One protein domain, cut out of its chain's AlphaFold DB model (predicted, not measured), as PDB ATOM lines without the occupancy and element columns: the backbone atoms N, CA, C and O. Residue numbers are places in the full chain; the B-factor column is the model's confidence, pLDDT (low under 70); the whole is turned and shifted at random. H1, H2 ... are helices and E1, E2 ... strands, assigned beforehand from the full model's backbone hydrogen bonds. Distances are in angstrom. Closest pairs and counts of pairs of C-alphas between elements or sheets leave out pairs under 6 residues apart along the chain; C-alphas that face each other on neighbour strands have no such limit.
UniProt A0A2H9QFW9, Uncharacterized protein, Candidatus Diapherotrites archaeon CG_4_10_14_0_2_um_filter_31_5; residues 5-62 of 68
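What this domain is: This is residues 5 to 62 of the 68 residues of an uncharacterized protein of Candidatus Diapherotrites archaeon CG_4_10_14_0_2_um_filter_31_5 (UniProt A0A2H9QFW9). Two small parts sit at the two ends of a long, open link: a lone helix, H1, with no other part packed on it, and a small head made of the two-strand hairpin E1 and E2 with helix H2 following directly from E2. Between them runs the long link, residues 16 to 40, a stretch with no named element, and the far end of H2, residues 57 to 61, sticks out from the head with Gly 62. The printed part has 58 residues, with two named helices and two named strands in the order H1, E1, E2, H2; under half of the residues are in these elements, and the class is mixed, helices and strands. The sheet has the order E1 - E2 and is antiparallel. The whole is extended, with a radius of gyration of the C-alphas of 16.4 A, and spans 45 by 29 by 20 A.

How they stand to each other: Helix H1, residues 5 to 15, stands free, as do residues 16 to 25 after it. Strands E1, residues 41 to 43, and E2, residues 49 to 51, form a hairpin and are antiparallel, with 142 degrees between their directions. The C-alphas of Leu 43 and Ile 49 face each other at 4.5 A. N 42 and O 50 are within hydrogen-bond range at 2.7 A, and N 50 and O 42 at 2.9 A. Helix H2, residues 52 to 61, follows E2 by a tight link with 0 residues between them. The closest C-alphas of E1 and H2 are those of Ile 42 and Ala 52, 6.3 A apart. H1 is apart from E2 and from H2. In H1 every O i to N i+4 pair is within hydrogen-bond range, and in H2 5 of 6 are.

Where its parts are: H1 runs from C-alpha 5 at (52.126, 115.876, 178.557) to C-alpha 15, 15.6 A away. E1, from Asn 41 to Leu 43, measures 6.7 A and begins with its C-alpha at (54.880, 142.709, 199.632). E2, from Ile 49 to Lys 51, measures 7.0 A. H2, from Ala 52 to Lys 61, measures 15.0 A and ends with C-alpha 61 at (61.570, 140.790, 180.843).

The domain as a whole: The two C-alphas farthest apart are those of Ser 16 and Gly 47, 45.7 A, and the outline is elongated. The link from H1 to E1 is long, with 25 residues; the link from E1 to E2 is tight, with 5. Residues 27 to 32 stand free too. The printed part, residues 5 to 62, has no cut. The mean pLDDT of the printed part is 87.7, and no printed residue is under 70.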
ATOM      1  N   GLU A   5      51.533 116.923 179.389       95.00
ATOM      2  CA  GLU A   5      52.126 115.876 178.557       95.00
ATOM      3  C   GLU A   5      53.512 116.289 178.041       95.00
ATOM      4  O   GLU A   5      54.447 115.489 178.034       95.00
ATOM      5  N   ASP A   6      53.675 117.559 177.667       94.00
ATOM      6  CA  ASP A   6      54.951 118.089 177.183       94.00
ATOM      7  C   ASP A   6      55.983 118.205 178.312       94.00
ATOM      8  O   ASP A   6      57.166 117.933 178.104       94.00
ATOM      9  N   VAL A   7      55.539 118.552 179.525       93.75
ATOM     10  CA  VAL A   7      56.405 118.601 180.713       93.75
ATOM     11  C   VAL A   7      56.912 117.205 181.080       93.75
ATOM     12  O   VAL A   7      58.112 117.045 181.298       93.75
ATOM     13  N   ALA A   8      56.034 116.197 181.098       93.94
ATOM     14  CA  ALA A   8      56.412 114.816 181.405       93.94
ATOM     15  C   ALA A   8      57.438 114.272 180.398       93.94
ATOM     16  O   ALA A   8      58.499 113.788 180.790       93.94
ATOM     17  N   ARG A   9      57.177 114.464 179.099       95.31
ATOM     18  CA  ARG A   9      58.079 114.054 178.014       95.31
ATOM     19  C   ARG A   9      59.469 114.683 178.137       95.31
ATOM     20  O   ARG A   9      60.484 114.022 177.925       95.31
ATOM     21  N   ASN A  10      59.524 115.971 178.475       93.88
ATOM     22  CA  ASN A  10      60.789 116.675 178.670       93.88
ATOM     23  C   ASN A  10      61.534 116.174 179.912       93.88
ATOM     24  O   ASN A  10      62.751 116.007 179.856       93.88
ATOM     25  N   ALA A  11      60.827 115.903 181.011       92.50
ATOM     26  CA  ALA A  11      61.433 115.342 182.214       92.50
ATOM     27  C   ALA A  11      62.073 113.972 181.935       92.50
ATOM     28  O   ALA A  11      63.243 113.779 182.257       92.50
ATOM     29  N   GLU A  12      61.362 113.066 181.253       94.31
ATOM     30  CA  GLU A  12      61.892 111.755 180.847       94.31
ATOM     31  C   GLU A  12      63.142 111.886 179.971       94.31
ATOM     32  O   GLU A  12      64.149 111.215 180.208       94.31
ATOM     33  N   LYS A  13      63.115 112.804 178.995       94.31
ATOM     34  CA  LYS A  13      64.267 113.090 178.133       94.31
ATOM     35  C   LYS A  13      65.490 113.555 178.932       94.31
ATOM     36  O   LYS A  13      66.600 113.126 178.632       94.31
ATOM     37  N   PHE A  14      65.312 114.438 179.916       95.19
ATOM     38  CA  PHE A  14      66.428 115.010 180.677       95.19
ATOM     39  C   PHE A  14      66.919 114.118 181.822       95.19
ATOM     40  O   PHE A  14      68.071 114.249 182.227       95.19
ATOM     41  N   MET A  15      66.108 113.178 182.316       93.81
ATOM     42  CA  MET A  15      66.513 112.244 183.378       93.81
ATOM     43  C   MET A  15      67.730 111.384 183.006       93.81
ATOM     44  O   MET A  15      68.503 111.011 183.887       93.81
ATOM     45  N   SER A  16      67.923 111.080 181.720       93.94
ATOM     46  CA  SER A  16      69.088 110.329 181.233       93.94
ATOM     47  C   SER A  16      70.334 111.199 181.006       93.94
ATOM     48  O   SER A  16      71.434 110.667 180.880       93.94
ATOM     49  N   GLN A  17      70.182 112.527 181.003       95.56
ATOM     50  CA  GLN A  17      71.226 113.514 180.724       95.56
ATOM     51  C   GLN A  17      71.681 114.177 182.028       95.56
ATOM     52  O   GLN A  17      71.251 115.282 182.371       95.56
ATOM     53  N   ARG A  18      72.529 113.485 182.802       90.75
ATOM     54  CA  ARG A  18      72.955 113.933 184.146       90.75
ATOM     55  C   ARG A  18      73.537 115.349 184.159       90.75
ATOM     56  O   ARG A  18      73.319 116.084 185.117       90.75
ATOM     57  N   GLU A  19      74.230 115.750 183.101       93.62
ATOM     58  CA  GLU A  19      74.798 117.085 182.895       93.62
ATOM     59  C   GLU A  19      73.753 118.212 182.905       93.62
ATOM     60  O   GLU A  19      74.088 119.366 183.189       93.62
ATOM     61  N   ASN A  20      72.484 117.879 182.668       91.38
ATOM     62  CA  ASN A  20      71.356 118.805 182.670       91.38
ATOM     63  C   ASN A  20      70.585 118.807 184.000       91.38
ATOM     64  O   ASN A  20      69.727 119.664 184.208       91.38
ATOM     65  N   ILE A  21      70.906 117.906 184.936       93.38
ATOM     66  CA  ILE A  21      70.252 117.831 186.248       93.38
ATOM     67  C   ILE A  21      70.910 118.818 187.219       93.38
ATOM     68  O   ILE A  21      72.136 118.899 187.330       93.38
ATOM     69  N   ARG A  22      70.095 119.585 187.951       91.50
ATOM     70  CA  ARG A  22      70.534 120.454 189.054       91.50
ATOM     71  C   ARG A  22      69.701 120.136 190.290       91.50
ATOM     72  O   ARG A  22      68.553 120.556 190.391       91.50
ATOM     73  N   ASN A  23      70.286 119.392 191.222       87.38
ATOM     74  CA  ASN A  23      69.675 119.142 192.524       87.38
ATOM     75  C   ASN A  23      69.934 120.365 193.409       87.38
ATOM     76  O   ASN A  23      71.060 120.566 193.856       87.38
ATOM     77  N   ILE A  24      68.915 121.203 193.607       88.50
ATOM     78  CA  ILE A  24      69.016 122.441 194.390       88.50
ATOM     79  C   ILE A  24      68.208 122.337 195.684       88.50
ATOM     80  O   ILE A  24      67.144 121.723 195.715       88.50
ATOM     81  N   GLY A  25      68.710 122.969 196.743       75.12
ATOM     82  CA  GLY A  25      67.992 123.174 197.996       75.12
ATOM     83  C   GLY A  25      67.910 124.664 198.304       75.12
ATOM     84  O   GLY A  25      68.903 125.374 198.167       75.12
ATOM     85  N   VAL A  26      66.736 125.135 198.722       80.12
ATOM     86  CA  VAL A  26      66.538 126.512 199.194       80.12
ATOM     87  C   VAL A  26      66.312 126.461 200.702       80.12
ATOM     88  O   VAL A  26      65.285 125.970 201.169       80.12
ATOM     89  N   VAL A  27      67.291 126.945 201.470       78.38
ATOM     90  CA  VAL A  27      67.276 126.961 202.940       78.38
ATOM     91  C   VAL A  27      67.447 128.385 203.463       78.38
ATOM     92  O   VAL A  27      68.197 129.179 202.912       78.38
ATOM     93  N   ALA A  28      66.730 128.706 204.534       80.06
ATOM     94  CA  ALA A  28      66.790 129.975 205.250       80.06
ATOM     95  C   ALA A  28      66.174 129.780 206.647       80.06
ATOM     96  O   ALA A  28      65.574 128.732 206.909       80.06
ATOM     97  N   HIS A  29      66.257 130.768 207.535       83.81
ATOM     98  CA  HIS A  29      65.555 130.738 208.824       83.81
ATOM     99  C   HIS A  29      64.026 130.897 208.642       83.81
ATOM    100  O   HIS A  29      63.556 131.103 207.513       83.81
ATOM    101  N   ILE A  30      63.223 130.716 209.701       74.38
ATOM    102  CA  ILE A  30      61.788 131.056 209.646       74.38
ATOM    103  C   ILE A  30      61.639 132.535 209.239       74.38
ATOM    104  O   ILE A  30      62.518 133.341 209.525       74.38
ATOM    105  N   ASP A  31      60.610 132.847 208.452       72.56
ATOM    106  CA  ASP A  31      60.308 134.188 207.917       72.56
ATOM    107  C   ASP A  31      61.314 134.813 206.931       72.56
ATOM    108  O   ASP A  31      61.043 135.858 206.350       72.56
ATOM    109  N   HIS A  32      62.415 134.133 206.592       77.38
ATOM    110  CA  HIS A  32      63.376 134.598 205.573       77.38
ATOM    111  C   HIS A  32      62.915 134.360 204.117       77.38
ATOM    112  O   HIS A  32      63.722 134.350 203.191       77.38
ATOM    113  N   GLY A  33      61.623 134.105 203.892       72.06
ATOM    114  CA  GLY A  33      61.055 134.094 202.542       72.06
ATOM    115  C   GLY A  33      61.392 132.886 201.658       72.06
ATOM    116  O   GLY A  33      61.276 132.997 200.441       72.06
ATOM    117  N   LYS A  34      61.744 131.715 202.224       81.62
ATOM    118  CA  LYS A  34      61.901 130.458 201.441       81.62
ATOM    119  C   LYS A  34      60.680 130.166 200.563       81.62
ATOM    120  O   LYS A  34      60.805 129.689 199.441       81.62
ATOM    121  N   CYS A  35      59.499 130.438 201.112       74.12
ATOM    122  CA  CYS A  35      58.234 130.410 200.403       74.12
ATOM    123  C   CYS A  35      57.507 131.711 200.734       74.12
ATOM    124  O   CYS A  35      57.216 131.974 201.899       74.12
ATOM    125  N   VAL A  36      57.216 132.515 199.717       79.38
ATOM    126  CA  VAL A  36      56.379 133.710 199.844       79.38
ATOM    127  C   VAL A  36      55.145 133.534 198.973       79.38
ATOM    128  O   VAL A  36      55.222 133.011 197.862       79.38
ATOM    129  N   SER A  37      53.983 133.954 199.474       87.19
ATOM    130  CA  SER A  37      52.791 134.059 198.631       87.19
ATOM    131  C   SER A  37      53.058 135.055 197.503       87.19
ATOM    132  O   SER A  37      53.726 136.062 197.733       87.19
ATOM    133  N   GLY A  38      52.471 134.855 196.321       84.94
ATOM    134  CA  GLY A  38      52.514 135.859 195.250       84.94
ATOM    135  C   GLY A  38      52.010 137.240 195.697       84.94
ATOM    136  O   GLY A  38      52.509 138.258 195.230       84.94
ATOM    137  N   LYS A  39      51.097 137.277 196.682       88.31
ATOM    138  CA  LYS A  39      50.549 138.507 197.278       88.31
ATOM    139  C   LYS A  39      51.479 139.189 198.290       88.31
ATOM    140  O   LYS A  39      51.111 140.230 198.826       88.31
ATOM    141  N   THR A  40      52.628 138.592 198.602       87.44
ATOM    142  CA  THR A  40      53.576 139.127 199.588       87.44
ATOM    143  C   THR A  40      54.187 140.418 199.068       87.44
ATOM    144  O   THR A  40      54.662 140.454 197.934       87.44
ATOM    145  N   ASN A  41      54.197 141.451 199.907       88.81
ATOM    146  CA  ASN A  41      54.880 142.709 199.632       88.81
ATOM    147  C   ASN A  41      56.389 142.552 199.876       88.81
ATOM    148  O   ASN A  41      56.799 142.086 200.937       88.81
ATOM    149  N   ILE A  42      57.199 142.962 198.905       87.25
ATOM    150  CA  ILE A  42      58.661 142.959 198.930       87.25
ATOM    151  C   ILE A  42      59.129 144.411 198.837       87.25
ATOM    152  O   ILE A  42      58.792 145.109 197.881       87.25
ATOM    153  N   LEU A  43      59.906 144.864 199.822       88.06
ATOM    154  CA  LEU A  43      60.583 146.158 199.778       88.06
ATOM    155  C   LEU A  43      61.876 146.023 198.966       88.06
ATOM    156  O   LEU A  43      62.750 145.230 199.312       88.06
ATOM    157  N   LEU A  44      61.983 146.786 197.887       86.94
ATOM    158  CA  LEU A  44      63.164 146.857 197.033       86.94
ATOM    159  C   LEU A  44      64.153 147.908 197.553       86.94
ATOM    160  O   LEU A  44      63.776 148.834 198.269       86.94
ATOM    161  N   GLU A  45      65.417 147.812 197.134       87.31
ATOM    162  CA  GLU A  45      66.489 148.743 197.535       87.31
ATOM    163  C   GLU A  45      66.189 150.216 197.206       87.31
ATOM    164  O   GLU A  45      66.642 151.124 197.894       87.31
ATOM    165  N   ASN A  46      65.374 150.460 196.177       89.75
ATOM    166  CA  ASN A  46      64.960 151.794 195.748       89.75
ATOM    167  C   ASN A  46      63.770 152.352 196.554       89.75
ATOM    168  O   ASN A  46      63.180 153.358 196.159       89.75
ATOM    169  N   GLY A  47      63.377 151.680 197.639       91.50
ATOM    170  CA  GLY A  47      62.271 152.073 198.509       91.50
ATOM    171  C   GLY A  47      60.879 151.715 197.982       91.50
ATOM    172  O   GLY A  47      59.890 152.008 198.651       91.50
ATOM    173  N   LYS A  48      60.763 151.083 196.806       92.31
ATOM    174  CA  LYS A  48      59.468 150.634 196.282       92.31
ATOM    175  C   LYS A  48      59.016 149.352 196.963       92.31
ATOM    176  O   LYS A  48      59.815 148.450 197.194       92.31
ATOM    177  N   ILE A  49      57.716 149.260 197.221       91.81
ATOM    178  CA  ILE A  49      57.070 148.024 197.656       91.81
ATOM    179  C   ILE A  49      56.375 147.413 196.443       91.81
ATOM    180  O   ILE A  49      55.489 148.037 195.865       91.81
ATOM    181  N   GLU A  50      56.765 146.196 196.083       91.25
ATOM    182  CA  GLU A  50      56.197 145.438 194.966       91.25
ATOM    183  C   GLU A  50      55.665 144.093 195.453       91.25
ATOM    184  O   GLU A  50      56.169 143.525 196.423       91.25
ATOM    185  N   LYS A  51      54.663 143.533 194.774       92.00
ATOM    186  CA  LYS A  51      54.232 142.162 195.066       92.00
ATOM    187  C   LYS A  51      55.205 141.154 194.473       92.00
ATOM    188  O   LYS A  51      55.692 141.335 193.358       92.00
ATOM    189  N   ALA A  52      55.415 140.041 195.172       90.06
ATOM    190  CA  ALA A  52      56.264 138.947 194.703       90.06
ATOM    191  C   ALA A  52      55.871 138.448 193.297       90.06
ATOM    192  O   ALA A  52      56.739 138.198 192.462       90.06
ATOM    193  N   GLU A  53      54.569 138.351 193.005       92.19
ATOM    194  CA  GLU A  53      54.075 137.934 191.685       92.19
ATOM    195  C   GLU A  53      54.408 138.925 190.561       92.19
ATOM    196  O   GLU A  53      54.664 138.514 189.428       92.19
ATOM    197  N   ASP A  54      54.428 140.223 190.858       91.50
ATOM    198  CA  ASP A  54      54.706 141.262 189.868       91.50
ATOM    199  C   ASP A  54      56.215 141.426 189.663       91.50
ATOM    200  O   ASP A  54      56.673 141.551 188.524       91.50
ATOM    201  N   LEU A  55      57.000 141.278 190.735       88.62
ATOM    202  CA  LEU A  55      58.457 141.189 190.664       88.62
ATOM    203  C   LEU A  55      58.911 140.003 189.794       88.62
ATOM    204  O   LEU A  55      59.808 140.151 188.962       88.62
ATOM    205  N   PHE A  56      58.256 138.844 189.922       87.44
ATOM    206  CA  PHE A  56      58.538 137.680 189.080       87.44
ATOM    207  C   PHE A  56      58.280 137.975 187.594       87.44
ATOM    208  O   PHE A  56      59.166 137.756 186.767       87.44
ATOM    209  N   LYS A  57      57.127 138.561 187.244       89.56
ATOM    210  CA  LYS A  57      56.808 138.956 185.854       89.56
ATOM    211  C   LYS A  57      57.799 139.980 185.291       89.56
ATOM    212  O   LYS A  57      58.106 139.961 184.099       89.56
ATOM    213  N   LEU A  58      58.290 140.901 186.123       86.00
ATOM    214  CA  LEU A  58      59.334 141.851 185.730       86.00
ATOM    215  C   LEU A  58      60.649 141.131 185.415       86.00
ATOM    216  O   LEU A  58      61.299 141.464 184.424       86.00
ATOM    217  N   SER A  59      61.009 140.114 186.203       83.19
ATOM    218  CA  SER A  59      62.231 139.334 185.982       83.19
ATOM    219  C   SER A  59      62.243 138.604 184.633       83.19
ATOM    220  O   SER A  59      63.297 138.516 184.006       83.19
ATOM    221  N   GLU A  60      61.080 138.176 184.126       86.12
ATOM    222  CA  GLU A  60      60.956 137.518 182.814       86.12
ATOM    223  C   GLU A  60      61.327 138.445 181.644       86.12
ATOM    224  O   GLU A  60      61.747 137.978 180.586       86.12
ATOM    225  N   LYS A  61      61.194 139.764 181.831       86.44
ATOM    226  CA  LYS A  61      61.570 140.790 180.843       86.44
ATOM    227  C   LYS A  61      63.019 141.260 180.995       86.44
ATOM    228  O   LYS A  61      63.539 141.942 180.111       86.44
ATOM    229  N   GLY A  62      63.647 140.958 182.128       81.50
ATOM    230  CA  GLY A  62      65.002 141.383 182.455       81.50
ATOM    231  C   GLY A  62      66.080 140.550 181.758       81.50
ATOM    232  O   GLY A  62      65.825 139.495 181.178       81.50
TER     233      GLY A  62